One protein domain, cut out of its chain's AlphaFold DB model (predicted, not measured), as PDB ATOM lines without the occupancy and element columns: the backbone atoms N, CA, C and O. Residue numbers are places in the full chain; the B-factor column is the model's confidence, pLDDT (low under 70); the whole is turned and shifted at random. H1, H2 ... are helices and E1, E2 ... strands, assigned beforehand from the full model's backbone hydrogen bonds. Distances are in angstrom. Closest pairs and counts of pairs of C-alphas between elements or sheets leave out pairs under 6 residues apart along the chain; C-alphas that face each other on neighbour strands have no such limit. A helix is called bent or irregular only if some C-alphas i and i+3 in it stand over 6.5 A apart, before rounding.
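What this domain is: This is residues 8 to 139 of the 139 residues of an uncharacterized protein of Treponema ruminis (UniProt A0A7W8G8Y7). A strongly twisted sheet of four parallel strands, E3 to E6, has H3 and H4 packed over one face, while H2 only grazes the sheet, and a small hairpin of E1 and E2 sits near its E6 edge. The printed part has 132 residues with four named helices and six named strands, in the order E1 E2 E3 H1 H2 E4 H3 E5 H4 E6, of mixed class. The larger sheet has the order E3 E4 E5 E6; E1 and E2 are antiparallel. The whole is compact, with a radius of gyration of the C-alphas of 14.0 A and spans of 42 by 35 by 25 A.

Where its parts are: E1, residues 8 to 10, begins at C-alpha 8 (223.948, 235.731, 272.334), and E2 is residues 13 to 16. E3, residues 28 to 32, is followed by H1, residues 33 to 36. H2, residues 45 to 59, is 21.2 A long and begins at C-alpha 45 (214.583, 246.146, 298.792). E4, residues 65 to 70, is 15.2 A long, and H3, residues 77 to 90, is 19.8 A long. E5 is residues 97 to 101. H4, residues 104 to 118, is 18.9 A long and irregular: C-alphas 108 and 111 are 8.2 A apart. E6, residues 125 to 128, ends at C-alpha 128 (223.236, 250.439, 273.754).

How they stand to each other: E3, H1 H2, E4; E4, H3, E5; and E5, H4, E6 are strand-helix-strand units, parallel neighbour strands with helices between, each with a right-handed crossover. N 31 and O 68 are 2.9 A apart between E3 and E4, N 67 and O 99 2.9 A between E4 and E5, and N 127 and O 100 3.0 A between E5 and E6, each within hydrogen-bond range. H3 and H4 lie on the same face, which gives two layers, helices over a sheet. H3 is over E4 at a height over the sheet of 9.8 A; H4 is over E5 and E6 at 9.4 A. They touch, closest at the C-alphas of Lys 85 and Leu 117, 5.2 A, at a steep tilt of 43 degrees, the same way. H3, the hub, also touches H1, closest at the C-alphas of Val 36 and Ala 83, 6.6 A, and H2, closest at those of Leu 48 and Arg 90, 6.6 A. H2 only grazes the sheet with residues 51 to 59. In the hairpin E1 and E2, N 8 and O 15 are 2.8 A apart, within hydrogen-bond range. Every O i to N i+4 pair is within range in H2 and H3; H4 has 7 of 11, and H1 is too short for such a pair.

The domain as a whole: The C-alphas of Gly 19 and Gly 39, the two farthest apart, are 42.5 A apart. The printed part has no cut. The link E2 to E3 is long, with 11 residues. Residues 137 to 138 pair in parallel with residues 127 to 128 of E6. The mean pLDDT of the printed part is 95.7, and no printed residue is under 70.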
ATOM      1  N   GLU A   8     222.600 235.358 272.735       95.69
ATOM      2  CA  GLU A   8     223.948 235.731 272.334       95.69
ATOM      3  C   GLU A   8     223.930 236.949 271.410       95.69
ATOM      4  O   GLU A   8     222.934 237.234 270.742       95.69
ATOM      5  N   VAL A   9     225.048 237.673 271.391       96.06
ATOM      6  CA  VAL A   9     225.226 238.870 270.567       96.06
ATOM      7  C   VAL A   9     226.151 238.529 269.409       96.06
ATOM      8  O   VAL A   9     227.229 237.970 269.619       96.06
ATOM      9  N   LYS A  10     225.724 238.852 268.188       94.19
ATOM     10  CA  LYS A  10     226.517 238.713 266.961       94.19
ATOM     11  C   LYS A  10     226.321 239.961 266.121       94.19
ATOM     12  O   LYS A  10     225.183 240.318 265.832       94.19
ATOM     13  N   GLU A  11     227.419 240.613 265.742       93.50
ATOM     14  CA  GLU A  11     227.394 241.818 264.893       93.50
ATOM     15  C   GLU A  11     226.424 242.890 265.425       93.50
ATOM     16  O   GLU A  11     225.607 243.440 264.685       93.50
ATOM     17  N   SER A  12     226.476 243.136 266.738       94.75
ATOM     18  CA  SER A  12     225.600 244.081 267.444       94.75
ATOM     19  C   SER A  12     224.097 243.777 267.354       94.75
ATOM     20  O   SER A  12     223.268 244.649 267.610       94.75
ATOM     21  N   LYS A  13     223.718 242.537 267.028       95.69
ATOM     22  CA  LYS A  13     222.331 242.051 267.016       95.69
ATOM     23  C   LYS A  13     222.150 240.911 268.007       95.69
ATOM     24  O   LYS A  13     223.081 240.154 268.287       95.69
ATOM     25  N   LEU A  14     220.932 240.783 268.522       97.44
ATOM     26  CA  LEU A  14     220.570 239.750 269.483       97.44
ATOM     27  C   LEU A  14     220.034 238.506 268.771       97.44
ATOM     28  O   LEU A  14     219.167 238.593 267.901       97.44
ATOM     29  N   TYR A  15     220.506 237.342 269.200       97.06
ATOM     30  CA  TYR A  15     220.032 236.043 268.744       97.06
ATOM     31  C   TYR A  15     219.710 235.166 269.945       97.06
ATOM     32  O   TYR A  15     220.361 235.250 270.987       97.06
ATOM     33  N   LYS A  16     218.733 234.276 269.799       95.25
ATOM     34  CA  LYS A  16     218.644 233.101 270.665       95.25
ATOM     35  C   LYS A  16     219.839 232.198 270.375       95.25
ATOM     36  O   LYS A  16     220.281 232.113 269.231       95.25
ATOM     37  N   VAL A  17     220.293 231.438 271.367       93.00
ATOM     38  CA  VAL A  17     221.364 230.436 271.180       93.00
ATOM     39  C   VAL A  17     220.983 229.354 270.149       93.00
ATOM     40  O   VAL A  17     221.851 228.719 269.561       93.00
ATOM     41  N   SER A  18     219.689 229.186 269.845       92.12
ATOM     42  CA  SER A  18     219.210 228.355 268.730       92.12
ATOM     43  C   SER A  18     219.519 228.918 267.331       92.12
ATOM     44  O   SER A  18     219.274 228.233 266.340       92.12
ATOM     45  N   GLY A  19     220.029 230.150 267.229       91.88
ATOM     46  CA  GLY A  19     220.376 230.835 265.980       91.88
ATOM     47  C   GLY A  19     219.294 231.766 265.423       91.88
ATOM     48  O   GLY A  19     219.530 232.439 264.422       91.88
ATOM     49  N   GLU A  20     218.121 231.839 266.053       94.88
ATOM     50  CA  GLU A  20     217.033 232.735 265.636       94.88
ATOM     51  C   GLU A  20     217.330 234.184 266.053       94.88
ATOM     52  O   GLU A  20     217.628 234.440 267.221       94.88
ATOM     53  N   ALA A  21     217.222 235.139 265.124       95.31
ATOM     54  CA  ALA A  21     217.317 236.561 265.452       95.31
ATOM     55  C   ALA A  21     216.170 236.977 266.385       95.31
ATOM     56  O   ALA A  21     215.021 236.590 266.173       95.31
ATOM     57  N   PHE A  22     216.468 237.785 267.401       95.94
ATOM     58  CA  PHE A  22     215.477 238.245 268.369       95.94
ATOM     59  C   PHE A  22     215.281 239.766 268.272       95.94
ATOM     60  O   PHE A  22     216.258 240.508 268.393       95.94
ATOM     61  N   PRO A  23     214.042 240.257 268.080       95.19
ATOM     62  CA  PRO A  23     213.780 241.688 267.989       95.19
ATOM     63  C   PRO A  23     213.895 242.364 269.359       95.19
ATOM     64  O   PRO A  23     213.381 241.862 270.361       95.19
ATOM     65  N   THR A  24     214.527 243.534 269.393       94.62
ATOM     66  CA  THR A  24     214.713 244.348 270.606       94.62
ATOM     67  C   THR A  24     213.659 245.441 270.781       94.62
ATOM     68  O   THR A  24     213.505 245.976 271.881       94.62
ATOM     69  N   GLU A  25     212.888 245.741 269.734       94.75
ATOM     70  CA  GLU A  25     211.839 246.758 269.763       94.75
ATOM     71  C   GLU A  25     210.778 246.439 270.832       94.75
ATOM     72  O   GLU A  25     210.245 245.327 270.917       94.75
ATOM     73  N   GLY A  26     210.502 247.424 271.692       95.25
ATOM     74  CA  GLY A  26     209.545 247.295 272.793       95.25
ATOM     75  C   GLY A  26     209.972 246.333 273.910       95.25
ATOM     76  O   GLY A  26     209.123 245.911 274.691       95.25
ATOM     77  N   LYS A  27     211.257 245.946 273.983       97.38
ATOM     78  CA  LYS A  27     211.788 245.040 275.024       97.38
ATOM     79  C   LYS A  27     212.529 245.753 276.155       97.38
ATOM     80  O   LYS A  27     212.911 245.097 277.122       97.38
ATOM     81  N   ALA A  28     212.714 247.067 276.045       98.12
ATOM     82  CA  ALA A  28     213.282 247.887 277.106       98.12
ATOM     83  C   ALA A  28     212.324 247.943 278.307       98.12
ATOM     84  O   ALA A  28     211.150 248.284 278.160       98.12
ATOM     85  N   TYR A  29     212.831 247.615 279.494       98.50
ATOM     86  CA  TYR A  29     212.109 247.727 280.755       98.50
ATOM     87  C   TYR A  29     212.766 248.810 281.622       98.50
ATOM     88  O   TYR A  29     213.803 248.543 282.240       98.50
ATOM     89  N   PRO A  30     212.213 250.034 281.668       98.31
ATOM     90  CA  PRO A  30     212.866 251.153 282.327       98.31
ATOM     91  C   PRO A  30     212.909 250.983 283.850       98.31
ATOM     92  O   PRO A  30     211.886 250.729 284.489       98.31
ATOM     93  N   VAL A  31     214.084 251.183 284.448       98.56
ATOM     94  CA  VAL A  31     214.294 251.145 285.903       98.56
ATOM     95  C   VAL A  31     215.047 252.392 286.341       98.56
ATOM     96  O   VAL A  31     216.211 252.583 286.004       98.56
ATOM     97  N   LYS A  32     214.384 253.248 287.118       98.44
ATOM     98  CA  LYS A  32     214.996 254.460 287.673       98.44
ATOM     99  C   LYS A  32     216.027 254.122 288.738       98.44
ATOM    100  O   LYS A  32     215.735 253.332 289.638       98.44
ATOM    101  N   TRP A  33     217.190 254.766 288.682       98.12
ATOM    102  CA  TRP A  33     218.202 254.630 289.725       98.12
ATOM    103  C   TRP A  33     217.654 255.097 291.080       98.12
ATOM    104  O   TRP A  33     217.801 254.387 292.073       98.12
ATOM    105  N   SER A  34     216.913 256.206 291.113       97.56
ATOM    106  CA  SER A  34     216.243 256.701 292.326       97.56
ATOM    107  C   SER A  34     215.246 255.721 292.959       97.56
ATOM    108  O   SER A  34     215.061 255.741 294.175       97.56
ATOM    109  N   SER A  35     214.633 254.829 292.173       98.12
ATOM    110  CA  SER A  35     213.753 253.778 292.703       98.12
ATOM    111  C   SER A  35     214.527 252.616 293.321       98.12
ATOM    112  O   SER A  35     214.017 251.970 294.232       98.12
ATOM    113  N   VAL A  36     215.731 252.335 292.815       97.69
ATOM    114  CA  VAL A  36     216.599 251.239 293.274       97.69
ATOM    115  C   VAL A  36     217.373 251.628 294.524       97.69
ATOM    116  O   VAL A  36     217.581 250.789 295.396       97.69
ATOM    117  N   GLU A  37     217.830 252.874 294.604       97.38
ATOM    118  CA  GLU A  37     218.769 253.316 295.628       97.38
ATOM    119  C   GLU A  37     218.472 254.761 296.068       97.38
ATOM    120  O   GLU A  37     218.530 255.692 295.256       97.38
ATOM    121  N   GLY A  38     218.233 254.950 297.371       90.88
ATOM    122  CA  GLY A  38     218.027 256.261 298.000       90.88
ATOM    123  C   GLY A  38     219.346 257.014 298.193       90.88
ATOM    124  O   GLY A  38     219.680 257.907 297.410       90.88
ATOM    125  N   GLY A  39     220.121 256.631 299.208       88.12
ATOM    126  CA  GLY A  39     221.518 257.025 299.427       88.12
ATOM    127  C   GLY A  39     222.517 255.973 298.933       88.12
ATOM    128  O   GLY A  39     222.127 254.884 298.538       88.12
ATOM    129  N   ALA A  40     223.815 256.286 298.930       91.44
ATOM    130  CA  ALA A  40     224.838 255.317 298.524       91.44
ATOM    131  C   ALA A  40     224.737 254.025 299.353       91.44
ATOM    132  O   ALA A  40     224.752 254.087 300.578       91.44
ATOM    133  N   GLU A  41     224.608 252.881 298.673       91.81
ATOM    134  CA  GLU A  41     224.407 251.551 299.278       91.81
ATOM    135  C   GLU A  41     223.085 251.372 300.060       91.81
ATOM    136  O   GLU A  41     222.833 250.313 300.641       91.81
ATOM    137  N   GLU A  42     222.186 252.358 300.026       95.94
ATOM    138  CA  GLU A  42     220.850 252.281 300.617       95.94
ATOM    139  C   GLU A  42     219.842 251.803 299.566       95.94
ATOM    140  O   GLU A  42     219.123 252.583 298.928       95.94
ATOM    141  N   TYR A  43     219.811 250.487 299.358       97.88
ATOM    142  CA  TYR A  43     218.958 249.865 298.351       97.88
ATOM    143  C   TYR A  43     217.506 249.716 298.813       97.88
ATOM    144  O   TYR A  43     217.214 249.235 299.909       97.88
ATOM    145  N   ASN A  44     216.576 250.059 297.927       98.06
ATOM    146  CA  ASN A  44     215.148 249.877 298.131       98.06
ATOM    147  C   ASN A  44     214.752 248.417 297.854       98.06
ATOM    148  O   ASN A  44     214.380 248.036 296.740       98.06
ATOM    149  N   GLU A  45     214.862 247.582 298.885       97.88
ATOM    150  CA  GLU A  45     214.583 246.146 298.792       97.88
ATOM    151  C   GLU A  45     213.124 245.822 298.453       97.88
ATOM    152  O   GLU A  45     212.876 244.845 297.742       97.88
ATOM    153  N   ASP A  46     212.176 246.651 298.891       97.94
ATOM    154  CA  ASP A  46     210.751 246.480 298.589       97.94
ATOM    155  C   ASP A  46     210.475 246.710 297.101       97.94
ATOM    156  O   ASP A  46     209.783 245.919 296.452       97.94
ATOM    157  N   PHE A  47     211.081 247.753 296.520       98.44
ATOM    158  CA  PHE A  47     211.019 247.987 295.079       98.44
ATOM    159  C   PHE A  47     211.647 246.829 294.295       98.44
ATOM    160  O   PHE A  47     211.051 246.351 293.332       98.44
ATOM    161  N   LEU A  48     212.817 246.338 294.712       98.44
ATOM    162  CA  LEU A  48     213.514 245.241 294.028       98.44
ATOM    163  C   LEU A  48     212.768 243.905 294.138       98.44
ATOM    164  O   LEU A  48     212.800 243.109 293.198       98.44
ATOM    165  N   ALA A  49     212.085 243.654 295.257       98.31
ATOM    166  CA  ALA A  49     211.200 242.503 295.407       98.31
ATOM    167  C   ALA A  49     210.024 242.589 294.424       98.31
ATOM    168  O   ALA A  49     209.802 241.649 293.664       98.31
ATOM    169  N   LYS A  50     209.356 243.746 294.357       98.31
ATOM    170  CA  LYS A  50     208.263 243.974 293.406       98.31
ATOM    171  C   LYS A  50     208.723 243.854 291.951       98.31
ATOM    172  O   LYS A  50     208.069 243.183 291.162       98.31
ATOM    173  N   LEU A  51     209.862 244.459 291.608       98.50
ATOM    174  CA  LEU A  51     210.462 244.360 290.277       98.50
ATOM    175  C   LEU A  51     210.694 242.897 289.893       98.50
ATOM    176  O   LEU A  51     210.356 242.487 288.787       98.50
ATOM    177  N   ARG A  52     211.253 242.098 290.809       98.12
ATOM    178  CA  ARG A  52     211.458 240.667 290.581       98.12
ATOM    179  C   ARG A  52     210.139 239.944 290.312       98.12
ATOM    180  O   ARG A  52     210.094 239.134 289.392       98.12
ATOM    181  N   ASP A  53     209.091 240.222 291.079       98.12
ATOM    182  CA  ASP A  53     207.785 239.580 290.898       98.12
ATOM    183  C   ASP A  53     207.143 239.962 289.554       98.12
ATOM    184  O   ASP A  53     206.650 239.094 288.831       98.12
ATOM    185  N   ASP A  54     207.236 241.235 289.162       97.94
ATOM    186  CA  ASP A  54     206.750 241.717 287.865       97.94
ATOM    187  C   ASP A  54     207.503 241.029 286.704       97.94
ATOM    188  O   ASP A  54     206.892 240.576 285.733       97.94
ATOM    189  N   LEU A  55     208.827 240.869 286.822       97.88
ATOM    190  CA  LEU A  55     209.657 240.155 285.844       97.88
ATOM    191  C   LEU A  55     209.353 238.651 285.817       97.88
ATOM    192  O   LEU A  55     209.328 238.048 284.742       97.88
ATOM    193  N   LYS A  56     209.071 238.038 286.968       96.69
ATOM    194  CA  LYS A  56     208.648 236.634 287.061       96.69
ATOM    195  C   LYS A  56     207.320 236.394 286.346       96.69
ATOM    196  O   LYS A  56     207.196 235.412 285.621       96.69
ATOM    197  N   ALA A  57     206.376 237.326 286.440       97.12
ATOM    198  CA  ALA A  57     205.112 237.247 285.707       97.12
ATOM    199  C   ALA A  57     205.284 237.318 284.173       97.12
ATOM    200  O   ALA A  57     204.409 236.873 283.426       97.12
ATOM    201  N   LEU A  58     206.400 237.864 283.671       96.94
ATOM    202  CA  LEU A  58     206.738 237.813 282.242       96.94
ATOM    203  C   LEU A  58     207.200 236.417 281.806       96.94
ATOM    204  O   LEU A  58     206.922 236.024 280.674       96.94
ATOM    205  N   GLU A  59     207.846 235.651 282.691       92.88
ATOM    206  CA  GLU A  59     208.280 234.278 282.395       92.88
ATOM    207  C   GLU A  59     207.093 233.367 282.104       92.88
ATOM    208  O   GLU A  59     207.123 232.611 281.137       92.88
ATOM    209  N   GLU A  60     206.020 233.492 282.887       91.81
ATOM    210  CA  GLU A  60     204.780 232.726 282.694       91.81
ATOM    211  C   GLU A  60     204.151 232.979 281.315       91.81
ATOM    212  O   GLU A  60     203.447 232.130 280.770       91.81
ATOM    213  N   LYS A  61     204.436 234.145 280.730       94.25
ATOM    214  CA  LYS A  61     203.969 234.571 279.405       94.25
ATOM    215  C   LYS A  61     205.007 234.336 278.307       94.25
ATOM    216  O   LYS A  61     204.756 234.698 277.160       94.25
ATOM    217  N   ASN A  62     206.163 233.763 278.649       92.38
ATOM    218  CA  ASN A  62     207.309 233.588 277.760       92.38
ATOM    219  C   ASN A  62     207.748 234.904 277.080       92.38
ATOM    220  O   ASN A  62     208.092 234.941 275.896       92.38
ATOM    221  N   LEU A  63     207.674 236.008 277.830       95.56
ATOM    222  CA  LEU A  63     208.097 237.335 277.401       95.56
ATOM    223  C   LEU A  63     209.489 237.639 277.951       95.56
ATOM    224  O   LEU A  63     209.785 237.370 279.114       95.56
ATOM    225  N   PHE A  64     210.318 238.250 277.109       97.19
ATOM    226  CA  PHE A  64     211.688 238.615 277.447       97.19
ATOM    227  C   PHE A  64     211.893 240.121 277.328       97.19
ATOM    228  O   PHE A  64     211.384 240.740 276.393       97.19
ATOM    229  N   VAL A  65     212.650 240.687 278.261       98.19
ATOM    230  CA  VAL A  65     212.973 242.112 278.358       98.19
ATOM    231  C   VAL A  65     214.439 242.299 278.732       98.19
ATOM    232  O   VAL A  65     215.071 241.401 279.284       98.19
ATOM    233  N   PHE A  66     214.988 243.477 278.471       98.50
ATOM    234  CA  PHE A  66     216.234 243.921 279.089       98.50
ATOM    235  C   PHE A  66     215.944 245.124 279.975       98.50
ATOM    236  O   PHE A  66     215.074 245.938 279.672       98.50
ATOM    237  N   ILE A  67     216.663 245.230 281.086       98.69
ATOM    238  CA  ILE A  67     216.548 246.389 281.963       98.69
ATOM    239  C   ILE A  67     217.152 247.587 281.240       98.69
ATOM    240  O   ILE A  67     218.281 247.508 280.763       98.69
ATOM    241  N   GLU A  68     216.415 248.687 281.167       98.50
ATOM    242  CA  GLU A  68     216.901 249.985 280.706       98.50
ATOM    243  C   GLU A  68     217.054 250.896 281.929       98.50
ATOM    244  O   GLU A  68     216.081 251.491 282.396       98.50
ATOM    245  N   PRO A  69     218.253 250.982 282.521       98.12
ATOM    246  CA  PRO A  69     218.459 251.877 283.641       98.12
ATOM    247  C   PRO A  69     218.255 253.338 283.233       98.12
ATOM    248  O   PRO A  69     218.750 253.775 282.196       98.12
ATOM    249  N   VAL A  70     217.589 254.110 284.084       97.75
ATOM    250  CA  VAL A  70     217.441 255.556 283.916       97.75
ATOM    251  C   VAL A  70     218.365 256.249 284.910       97.75
ATOM    252  O   VAL A  70     218.184 256.121 286.124       97.75
ATOM    253  N   PHE A  71     219.359 256.965 284.385       96.06
ATOM    254  CA  PHE A  71     220.335 257.724 285.164       96.06
ATOM    255  C   PHE A  71     219.707 259.044 285.648       96.06
ATOM    256  O   PHE A  71     219.868 260.097 285.044       96.06
ATOM    257  N   ASP A  72     218.918 258.984 286.724       97.00
ATOM    258  CA  ASP A  72     218.100 260.108 287.207       97.00
ATOM    259  C   ASP A  72     218.598 260.747 288.516       97.00
ATOM    260  O   ASP A  72     217.876 261.517 289.151       97.00
ATOM    261  N   LYS A  73     219.844 260.461 288.914       94.69
ATOM    262  CA  LYS A  73     220.531 261.085 290.058       94.69
ATOM    263  C   LYS A  73     221.811 261.774 289.585       94.69
ATOM    264  O   LYS A  73     222.389 261.403 288.572       94.69
ATOM    265  N   SER A  74     222.288 262.753 290.351       89.88
ATOM    266  CA  SER A  74     223.495 263.538 290.044       89.88
ATOM    267  C   SER A  74     224.798 262.945 290.604       89.88
ATOM    268  O   SER A  74     225.788 263.662 290.733       89.88
ATOM    269  N   ALA A  75     224.794 261.676 291.016       90.56
ATOM    270  CA  ALA A  75     225.977 260.994 291.544       90.56
ATOM    271  C   ALA A  75     226.806 260.341 290.417       90.56
ATOM    272  O   ALA A  75     226.420 260.372 289.252       90.56
ATOM    273  N   GLY A  76     227.977 259.788 290.755       93.81
ATOM    274  CA  GLY A  76     228.928 259.240 289.779       93.81
ATOM    275  C   GLY A  76     228.566 257.856 289.226       93.81
ATOM    276  O   GLY A  76     227.758 257.122 289.803       93.81
ATOM    277  N   TYR A  77     229.225 257.475 288.125       95.75
ATOM    278  CA  TYR A  77     229.011 256.196 287.433       95.75
ATOM    279  C   TYR A  77     229.280 254.970 288.320       95.75
ATOM    280  O   TYR A  77     228.642 253.937 288.130       95.75
ATOM    281  N   GLU A  78     230.188 255.061 289.297       97.06
ATOM    282  CA  GLU A  78     230.517 253.957 290.211       97.06
ATOM    283  C   GLU A  78     229.324 253.592 291.097       97.06
ATOM    284  O   GLU A  78     228.936 252.428 291.176       97.06
ATOM    285  N   GLN A  79     228.686 254.596 291.704       97.44
ATOM    286  CA  GLN A  79     227.513 254.390 292.550       97.44
ATOM    287  C   GLN A  79     226.326 253.880 291.725       97.44
ATOM    288  O   GLN A  79     225.638 252.942 292.125       97.44
ATOM    289  N   PHE A  80     226.132 254.440 290.531       98.12
ATOM    290  CA  PHE A  80     225.139 253.938 289.590       98.12
ATOM    291  C   PHE A  80     225.391 252.462 289.236       98.12
ATOM    292  O   PHE A  80     224.480 251.633 289.293       98.12
ATOM    293  N   THR A  81     226.641 252.108 288.926       97.88
ATOM    294  CA  THR A  81     227.042 250.732 288.602       97.88
ATOM    295  C   THR A  81     226.798 249.801 289.785       97.88
ATOM    296  O   THR A  81     226.266 248.708 289.595       97.88
ATOM    297  N   ALA A  82     227.094 250.235 291.013       97.88
ATOM    298  CA  ALA A  82     226.812 249.471 292.225       97.88
ATOM    299  C   ALA A  82     225.305 249.212 292.408       97.88
ATOM    300  O   ALA A  82     224.902 248.076 292.670       97.88
ATOM    301  N   ALA A  83     224.458 250.220 292.183       98.19
ATOM    302  CA  ALA A  83     223.005 250.068 292.224       98.19
ATOM    303  C   ALA A  83     222.489 249.087 291.154       98.19
ATOM    304  O   ALA A  83     221.645 248.228 291.440       98.19
ATOM    305  N   MET A  84     223.025 249.143 289.931       98.31
ATOM    306  CA  MET A  84     222.641 248.213 288.861       98.31
ATOM    307  C   MET A  84     223.176 246.799 289.097       98.31
ATOM    308  O   MET A  84     222.466 245.826 288.848       98.31
ATOM    309  N   LYS A  85     224.370 246.654 289.678       97.75
ATOM    310  CA  LYS A  85     224.921 245.367 290.125       97.75
ATOM    311  C   LYS A  85     224.058 244.737 291.219       97.75
ATOM    312  O   LYS A  85     223.795 243.532 291.189       97.75
ATOM    313  N   HIS A  86     223.573 245.534 292.171       97.75
ATOM    314  CA  HIS A  86     222.645 245.051 293.193       97.75
ATOM    315  C   HIS A  86     221.294 244.653 292.589       97.75
ATOM    316  O   HIS A  86     220.792 243.563 292.872       97.75
ATOM    317  N   THR A  87     220.767 245.455 291.661       98.25
ATOM    318  CA  THR A  87     219.564 245.122 290.877       98.25
ATOM    319  C   THR A  87     219.732 243.782 290.157       98.25
ATOM    320  O   THR A  87     218.934 242.865 290.360       98.25
ATOM    321  N   ALA A  88     220.824 243.616 289.404       97.19
ATOM    322  CA  ALA A  88     221.195 242.390 288.703       97.19
ATOM    323  C   ALA A  88     221.228 241.171 289.634       97.19
ATOM    324  O   ALA A  88     220.705 240.113 289.280       97.19
ATOM    325  N   ARG A  89     221.776 241.320 290.850       95.88
ATOM    326  CA  ARG A  89     221.797 240.264 291.871       95.88
ATOM    327  C   ARG A  89     220.394 239.877 292.336       95.88
ATOM    328  O   ARG A  89     220.174 238.695 292.624       95.88
ATOM    329  N   ARG A  90     219.474 240.836 292.462       96.81
ATOM    330  CA  ARG A  90     218.112 240.603 292.970       96.81
ATOM    331  C   ARG A  90     217.192 239.969 291.942       96.81
ATOM    332  O   ARG A  90     216.355 239.172 292.346       96.81
ATOM    333  N   ILE A  91     217.413 240.235 290.659       96.38
ATOM    334  CA  ILE A  91     216.634 239.662 289.551       96.38
ATOM    335  C   ILE A  91     217.372 238.523 288.828       96.38
ATOM    336  O   ILE A  91     216.922 238.058 287.789       96.38
ATOM    337  N   LYS A  92     218.505 238.045 289.364       94.06
ATOM    338  CA  LYS A  92     219.391 237.051 288.719       94.06
ATOM    339  C   LYS A  92     218.737 235.724 288.352       94.06
ATOM    340  O   LYS A  92     219.333 234.940 287.622       94.06
ATOM    341  N   ASP A  93     217.606 235.413 288.968       94.00
ATOM    342  CA  ASP A  93     216.838 234.202 288.726       94.00
ATOM    343  C   ASP A  93     215.639 234.447 287.808       94.00
ATOM    344  O   ASP A  93     214.865 233.516 287.597       94.00
ATOM    345  N   CYS A  94     215.506 235.656 287.249       95.25
ATOM    346  CA  CYS A  94     214.471 236.008 286.292       95.25
ATOM    347  C   CYS A  94     214.885 235.617 284.864       95.25
ATOM    348  O   CYS A  94     215.702 236.295 284.246       95.25
ATOM    349  N   VAL A  95     214.320 234.535 284.327       94.69
ATOM    350  CA  VAL A  95     214.599 234.028 282.968       94.69
ATOM    351  C   VAL A  95     214.126 235.005 281.889       94.69
ATOM    352  O   VAL A  95     214.695 235.056 280.800       94.69
ATOM    353  N   SER A  96     213.115 235.814 282.202       96.06
ATOM    354  CA  SER A  96     212.596 236.873 281.336       96.06
ATOM    355  C   SER A  96     213.588 238.024 281.135       96.06
ATOM    356  O   SER A  96     213.398 238.821 280.220       96.06
ATOM    357  N   VAL A  97     214.654 238.126 281.939       97.00
ATOM    358  CA  VAL A  97     215.648 239.203 281.840       97.00
ATOM    359  C   VAL A  97     216.826 238.770 280.970       97.00
ATOM    360  O   VAL A  97     217.663 237.963 281.371       97.00
ATOM    361  N   ILE A  98     216.920 239.368 279.786       97.00
ATOM    362  CA  ILE A  98     217.985 239.125 278.804       97.00
ATOM    363  C   ILE A  98     219.293 239.801 279.233       97.00
ATOM    364  O   ILE A  98     220.381 239.292 278.964       97.00
ATOM    365  N   GLY A  99     219.202 240.960 279.890       97.56
ATOM    366  CA  GLY A  99     220.359 241.718 280.347       97.56
ATOM    367  C   GLY A  99     220.058 243.191 280.590       97.56
ATOM    368  O   GLY A  99     218.956 243.520 281.026       97.56
ATOM    369  N   PHE A 100     221.045 244.057 280.352       98.44
ATOM    370  CA  PHE A 100     221.019 245.466 280.755       98.44
ATOM    371  C   PHE A 100     221.442 246.399 279.623       98.44
ATOM    372  O   PHE A 100     222.419 246.145 278.919       98.44
ATOM    373  N   ALA A 101     220.752 247.527 279.496       98.38
ATOM    374  CA  ALA A 101     221.236 248.640 278.705       98.38
ATOM    375  C   ALA A 101     222.398 249.359 279.407       98.38
ATOM    376  O   ALA A 101     222.510 249.354 280.636       98.38
ATOM    377  N   ILE A 102     223.239 249.985 278.589       98.00
ATOM    378  CA  ILE A 102     224.323 250.890 278.955       98.00
ATOM    379  C   ILE A 102     223.815 252.311 278.669       98.00
ATOM    380  O   ILE A 102     223.702 252.679 277.494       98.00
ATOM    381  N   PRO A 103     223.456 253.092 279.703       96.38
ATOM    382  CA  PRO A 103     223.103 254.499 279.537       96.38
ATOM    383  C   PRO A 103     224.243 255.326 278.935       96.38
ATOM    384  O   PRO A 103     225.418 254.996 279.110       96.38
ATOM    385  N   ALA A 104     223.899 256.428 278.267       95.44
ATOM    386  CA  ALA A 104     224.879 257.331 277.662       95.44
ATOM    387  C   ALA A 104     225.836 257.916 278.716       95.44
ATOM    388  O   ALA A 104     227.035 258.035 278.483       95.44
ATOM    389  N   GLU A 105     225.316 258.180 279.915       95.69
ATOM    390  CA  GLU A 105     226.026 258.734 281.069       95.69
ATOM    391  C   GLU A 105     227.143 257.820 281.593       95.69
ATOM    392  O   GLU A 105     228.054 258.286 282.272       95.69
ATOM    393  N   VAL A 106     227.091 256.520 281.283       95.62
ATOM    394  CA  VAL A 106     228.120 255.545 281.680       95.62
ATOM    395  C   VAL A 106     228.878 254.963 280.489       95.62
ATOM    396  O   VAL A 106     229.713 254.080 280.674       95.62
ATOM    397  N   LEU A 107     228.621 255.447 279.269       94.94
ATOM    398  CA  LEU A 107     229.179 254.874 278.044       94.94
ATOM    399  C   LEU A 107     230.712 254.961 278.001       94.94
ATOM    400  O   LEU A 107     231.367 253.997 277.597       94.94
ATOM    401  N   GLU A 108     231.295 256.062 278.486       95.56
ATOM    402  CA  GLU A 108     232.755 256.223 278.618       95.56
ATOM    403  C   GLU A 108     233.378 255.187 279.571       95.56
ATOM    404  O   GLU A 108     234.532 254.791 279.407       95.56
ATOM    405  N   HIS A 109     232.589 254.682 280.521       96.44
ATOM    406  CA  HIS A 109     232.982 253.690 281.522       96.44
ATOM    407  C   HIS A 109     232.338 252.316 281.275       96.44
ATOM    408  O   HIS A 109     232.262 251.487 282.186       96.44
ATOM    409  N   LYS A 110     231.886 252.034 280.045       96.06
ATOM    410  CA  LYS A 110     231.140 250.808 279.721       96.06
ATOM    411  C   LYS A 110     231.862 249.521 280.119       96.06
ATOM    412  O   LYS A 110     231.201 248.591 280.563       96.06
ATOM    413  N   SER A 111     233.191 249.458 279.991       96.44
ATOM    414  CA  SER A 111     233.957 248.254 280.340       96.44
ATOM    415  C   SER A 111     233.827 247.940 281.827       96.44
ATOM    416  O   SER A 111     233.498 246.815 282.179       96.44
ATOM    417  N   PHE A 112     233.962 248.957 282.684       97.50
ATOM    418  CA  PHE A 112     233.758 248.822 284.126       97.50
ATOM    419  C   PHE A 112     232.331 248.358 284.448       97.50
ATOM    420  O   PHE A 112     232.137 247.408 285.203       97.50
ATOM    421  N   TYR A 113     231.328 248.977 283.819       97.31
ATOM    422  CA  TYR A 113     229.923 248.608 284.002       97.31
ATOM    423  C   TYR A 113     229.640 247.150 283.597       97.31
ATOM    424  O   TYR A 113     229.039 246.386 284.357       97.31
ATOM    425  N   ILE A 114     230.108 246.743 282.414       96.69
ATOM    426  CA  ILE A 114     229.946 245.384 281.885       96.69
ATOM    427  C   ILE A 114     230.643 244.368 282.790       96.69
ATOM    428  O   ILE A 114     230.042 243.346 283.125       96.69
ATOM    429  N   GLU A 115     231.885 244.632 283.198       96.81
ATOM    430  CA  GLU A 115     232.668 243.747 284.064       96.81
ATOM    431  C   GLU A 115     231.973 243.526 285.413       96.81
ATOM    432  O   GLU A 115     231.775 242.379 285.828       96.81
ATOM    433  N   GLU A 116     231.517 244.602 286.055       97.12
ATOM    434  CA  GLU A 116     230.863 244.556 287.362       97.12
ATOM    435  C   GLU A 116     229.550 243.763 287.348       97.12
ATOM    436  O   GLU A 116     229.294 242.960 288.257       97.12
ATOM    437  N   LEU A 117     228.724 243.943 286.311       95.62
ATOM    438  CA  LEU A 117     227.471 243.201 286.158       95.62
ATOM    439  C   LEU A 117     227.727 241.742 285.742       95.62
ATOM    440  O   LEU A 117     227.063 240.827 286.236       95.62
ATOM    441  N   SER A 118     228.718 241.498 284.882       93.44
ATOM    442  CA  SER A 118     229.014 240.164 284.342       93.44
ATOM    443  C   SER A 118     229.741 239.253 285.326       93.44
ATOM    444  O   SER A 118     229.613 238.030 285.218       93.44
ATOM    445  N   ALA A 119     230.452 239.809 286.316       91.38
ATOM    446  CA  ALA A 119     231.295 239.067 287.260       91.38
ATOM    447  C   ALA A 119     230.596 237.851 287.897       91.38
ATOM    448  O   ALA A 119     231.225 236.821 288.151       91.38
ATOM    449  N   LYS A 120     229.282 237.943 288.143       86.12
ATOM    450  CA  LYS A 120     228.458 236.833 288.661       86.12
ATOM    451  C   LYS A 120     227.254 236.489 287.779       86.12
ATOM    452  O   LYS A 120     226.528 235.549 288.108       86.12
ATOM    453  N   HIS A 121     227.047 237.213 286.678       88.50
ATOM    454  CA  HIS A 121     225.856 237.122 285.830       88.50
ATOM    455  C   HIS A 121     226.212 237.090 284.337       88.50
ATOM    456  O   HIS A 121     225.703 237.865 283.535       88.50
ATOM    457  N   GLN A 122     227.085 236.152 283.961       89.12
ATOM    458  CA  GLN A 122     227.583 235.964 282.589       89.12
ATOM    459  C   GLN A 122     226.495 235.671 281.540       89.12
ATOM    460  O   GLN A 122     226.790 235.651 280.347       89.12
ATOM    461  N   GLN A 123     225.257 235.383 281.956       91.06
ATOM    462  CA  GLN A 123     224.148 235.162 281.033       91.06
ATOM    463  C   GLN A 123     223.618 236.456 280.400       91.06
ATOM    464  O   GLN A 123     222.936 236.378 279.379       91.06
ATOM    465  N   TYR A 124     223.895 237.619 280.997       95.19
ATOM    466  CA  TYR A 124     223.355 238.884 280.518       95.19
ATOM    467  C   TYR A 124     224.036 239.360 279.235       95.19
ATOM    468  O   TYR A 124     225.258 239.326 279.103       95.19
ATOM    469  N   CYS A 125     223.216 239.836 278.301       96.88
ATOM    470  CA  CYS A 125     223.661 240.616 277.151       96.88
ATOM    471  C   CYS A 125     223.585 242.114 277.470       96.88
ATOM    472  O   CYS A 125     222.773 242.540 278.294       96.88
ATOM    473  N   PHE A 126     224.406 242.917 276.798       97.88
ATOM    474  CA  PHE A 126     224.404 244.365 276.977       97.88
ATOM    475  C   PHE A 126     223.833 245.062 275.754       97.88
ATOM    476  O   PHE A 126     224.030 244.608 274.630       97.88
ATOM    477  N   PHE A 127     223.123 246.158 275.998       98.31
ATOM    478  CA  PHE A 127     222.384 246.904 274.987       98.31
ATOM    479  C   PHE A 127     222.832 248.366 274.995       98.31
ATOM    480  O   PHE A 127     223.063 248.931 276.059       98.31
ATOM    481  N   CYS A 128     222.939 249.012 273.842       97.25
ATOM    482  CA  CYS A 128     223.236 250.439 273.754       97.25
ATOM    483  C   CYS A 128     222.458 251.075 272.595       97.25
ATOM    484  O   CYS A 128     222.242 250.432 271.573       97.25
ATOM    485  N   LYS A 129     222.038 252.334 272.764       95.44
ATOM    486  CA  LYS A 129     221.371 253.121 271.705       95.44
ATOM    487  C   LYS A 129     222.352 253.607 270.639       95.44
ATOM    488  O   LYS A 129     221.955 254.037 269.562       95.44
ATOM    489  N   GLU A 130     223.639 253.541 270.951       92.62
ATOM    490  CA  GLU A 130     224.732 253.908 270.067       92.62
ATOM    491  C   GLU A 130     225.607 252.686 269.797       92.62
ATOM    492  O   GLU A 130     225.612 251.712 270.555       92.62
ATOM    493  N   ASN A 131     226.364 252.722 268.702       89.56
ATOM    494  CA  ASN A 131     227.274 251.630 268.392       89.56
ATOM    495  C   ASN A 131     228.418 251.595 269.418       89.56
ATOM    496  O   ASN A 131     229.326 252.424 269.388       89.56
ATOM    497  N   ALA A 132     228.365 250.610 270.313       90.88
ATOM    498  CA  ALA A 132     229.303 250.448 271.417       90.88
ATOM    499  C   ALA A 132     230.220 249.221 271.268       90.88
ATOM    500  O   ALA A 132     230.908 248.875 272.229       90.88
ATOM    501  N   GLY A 133     230.280 248.593 270.091       91.12
ATOM    502  CA  GLY A 133     231.058 247.373 269.850       91.12
ATOM    503  C   GLY A 133     230.212 246.232 269.289       91.12
ATOM    504  O   GLY A 133     228.984 246.255 269.355       91.12
ATOM    505  N   SER A 134     230.870 245.224 268.713       90.06
ATOM    506  CA  SER A 134     230.201 244.079 268.073       90.06
ATOM    507  C   SER A 134     229.566 243.099 269.064       90.06
ATOM    508  O   SER A 134     228.713 242.300 268.672       90.06
ATOM    509  N   ASP A 135     229.973 243.167 270.330       92.94
ATOM    510  CA  ASP A 135     229.522 242.373 271.472       92.94
ATOM    511  C   ASP A 135     228.403 243.046 272.287       92.94
ATOM    512  O   ASP A 135     227.851 242.435 273.206       92.94
ATOM    513  N   VAL A 136     228.014 244.269 271.913       95.81
ATOM    514  CA  VAL A 136     226.893 245.022 272.490       95.81
ATOM    515  C   VAL A 136     225.779 245.145 271.456       95.81
ATOM    516  O   VAL A 136     226.020 245.479 270.299       95.81
ATOM    517  N   VAL A 137     224.545 244.877 271.871       97.00
ATOM    518  CA  VAL A 137     223.363 244.958 271.011       97.00
ATOM    519  C   VAL A 137     223.001 246.419 270.761       97.00
ATOM    520  O   VAL A 137     222.770 247.164 271.713       97.00
ATOM    521  N   LEU A 138     222.895 246.812 269.495       96.19
ATOM    522  CA  LEU A 138     222.289 248.082 269.105       96.19
ATOM    523  C   LEU A 138     220.762 247.925 269.123       96.19
ATOM    524  O   LEU A 138     220.245 246.980 268.520       96.19
ATOM    525  N   TYR A 139     220.045 248.814 269.815       95.44
ATOM    526  CA  TYR A 139     218.584 248.744 269.957       95.44
ATOM    527  C   TYR A 139     217.889 250.095 269.804       95.44
ATOM    528  O   TYR A 139     218.538 251.134 270.056       95.44
TER     529      TYR A 139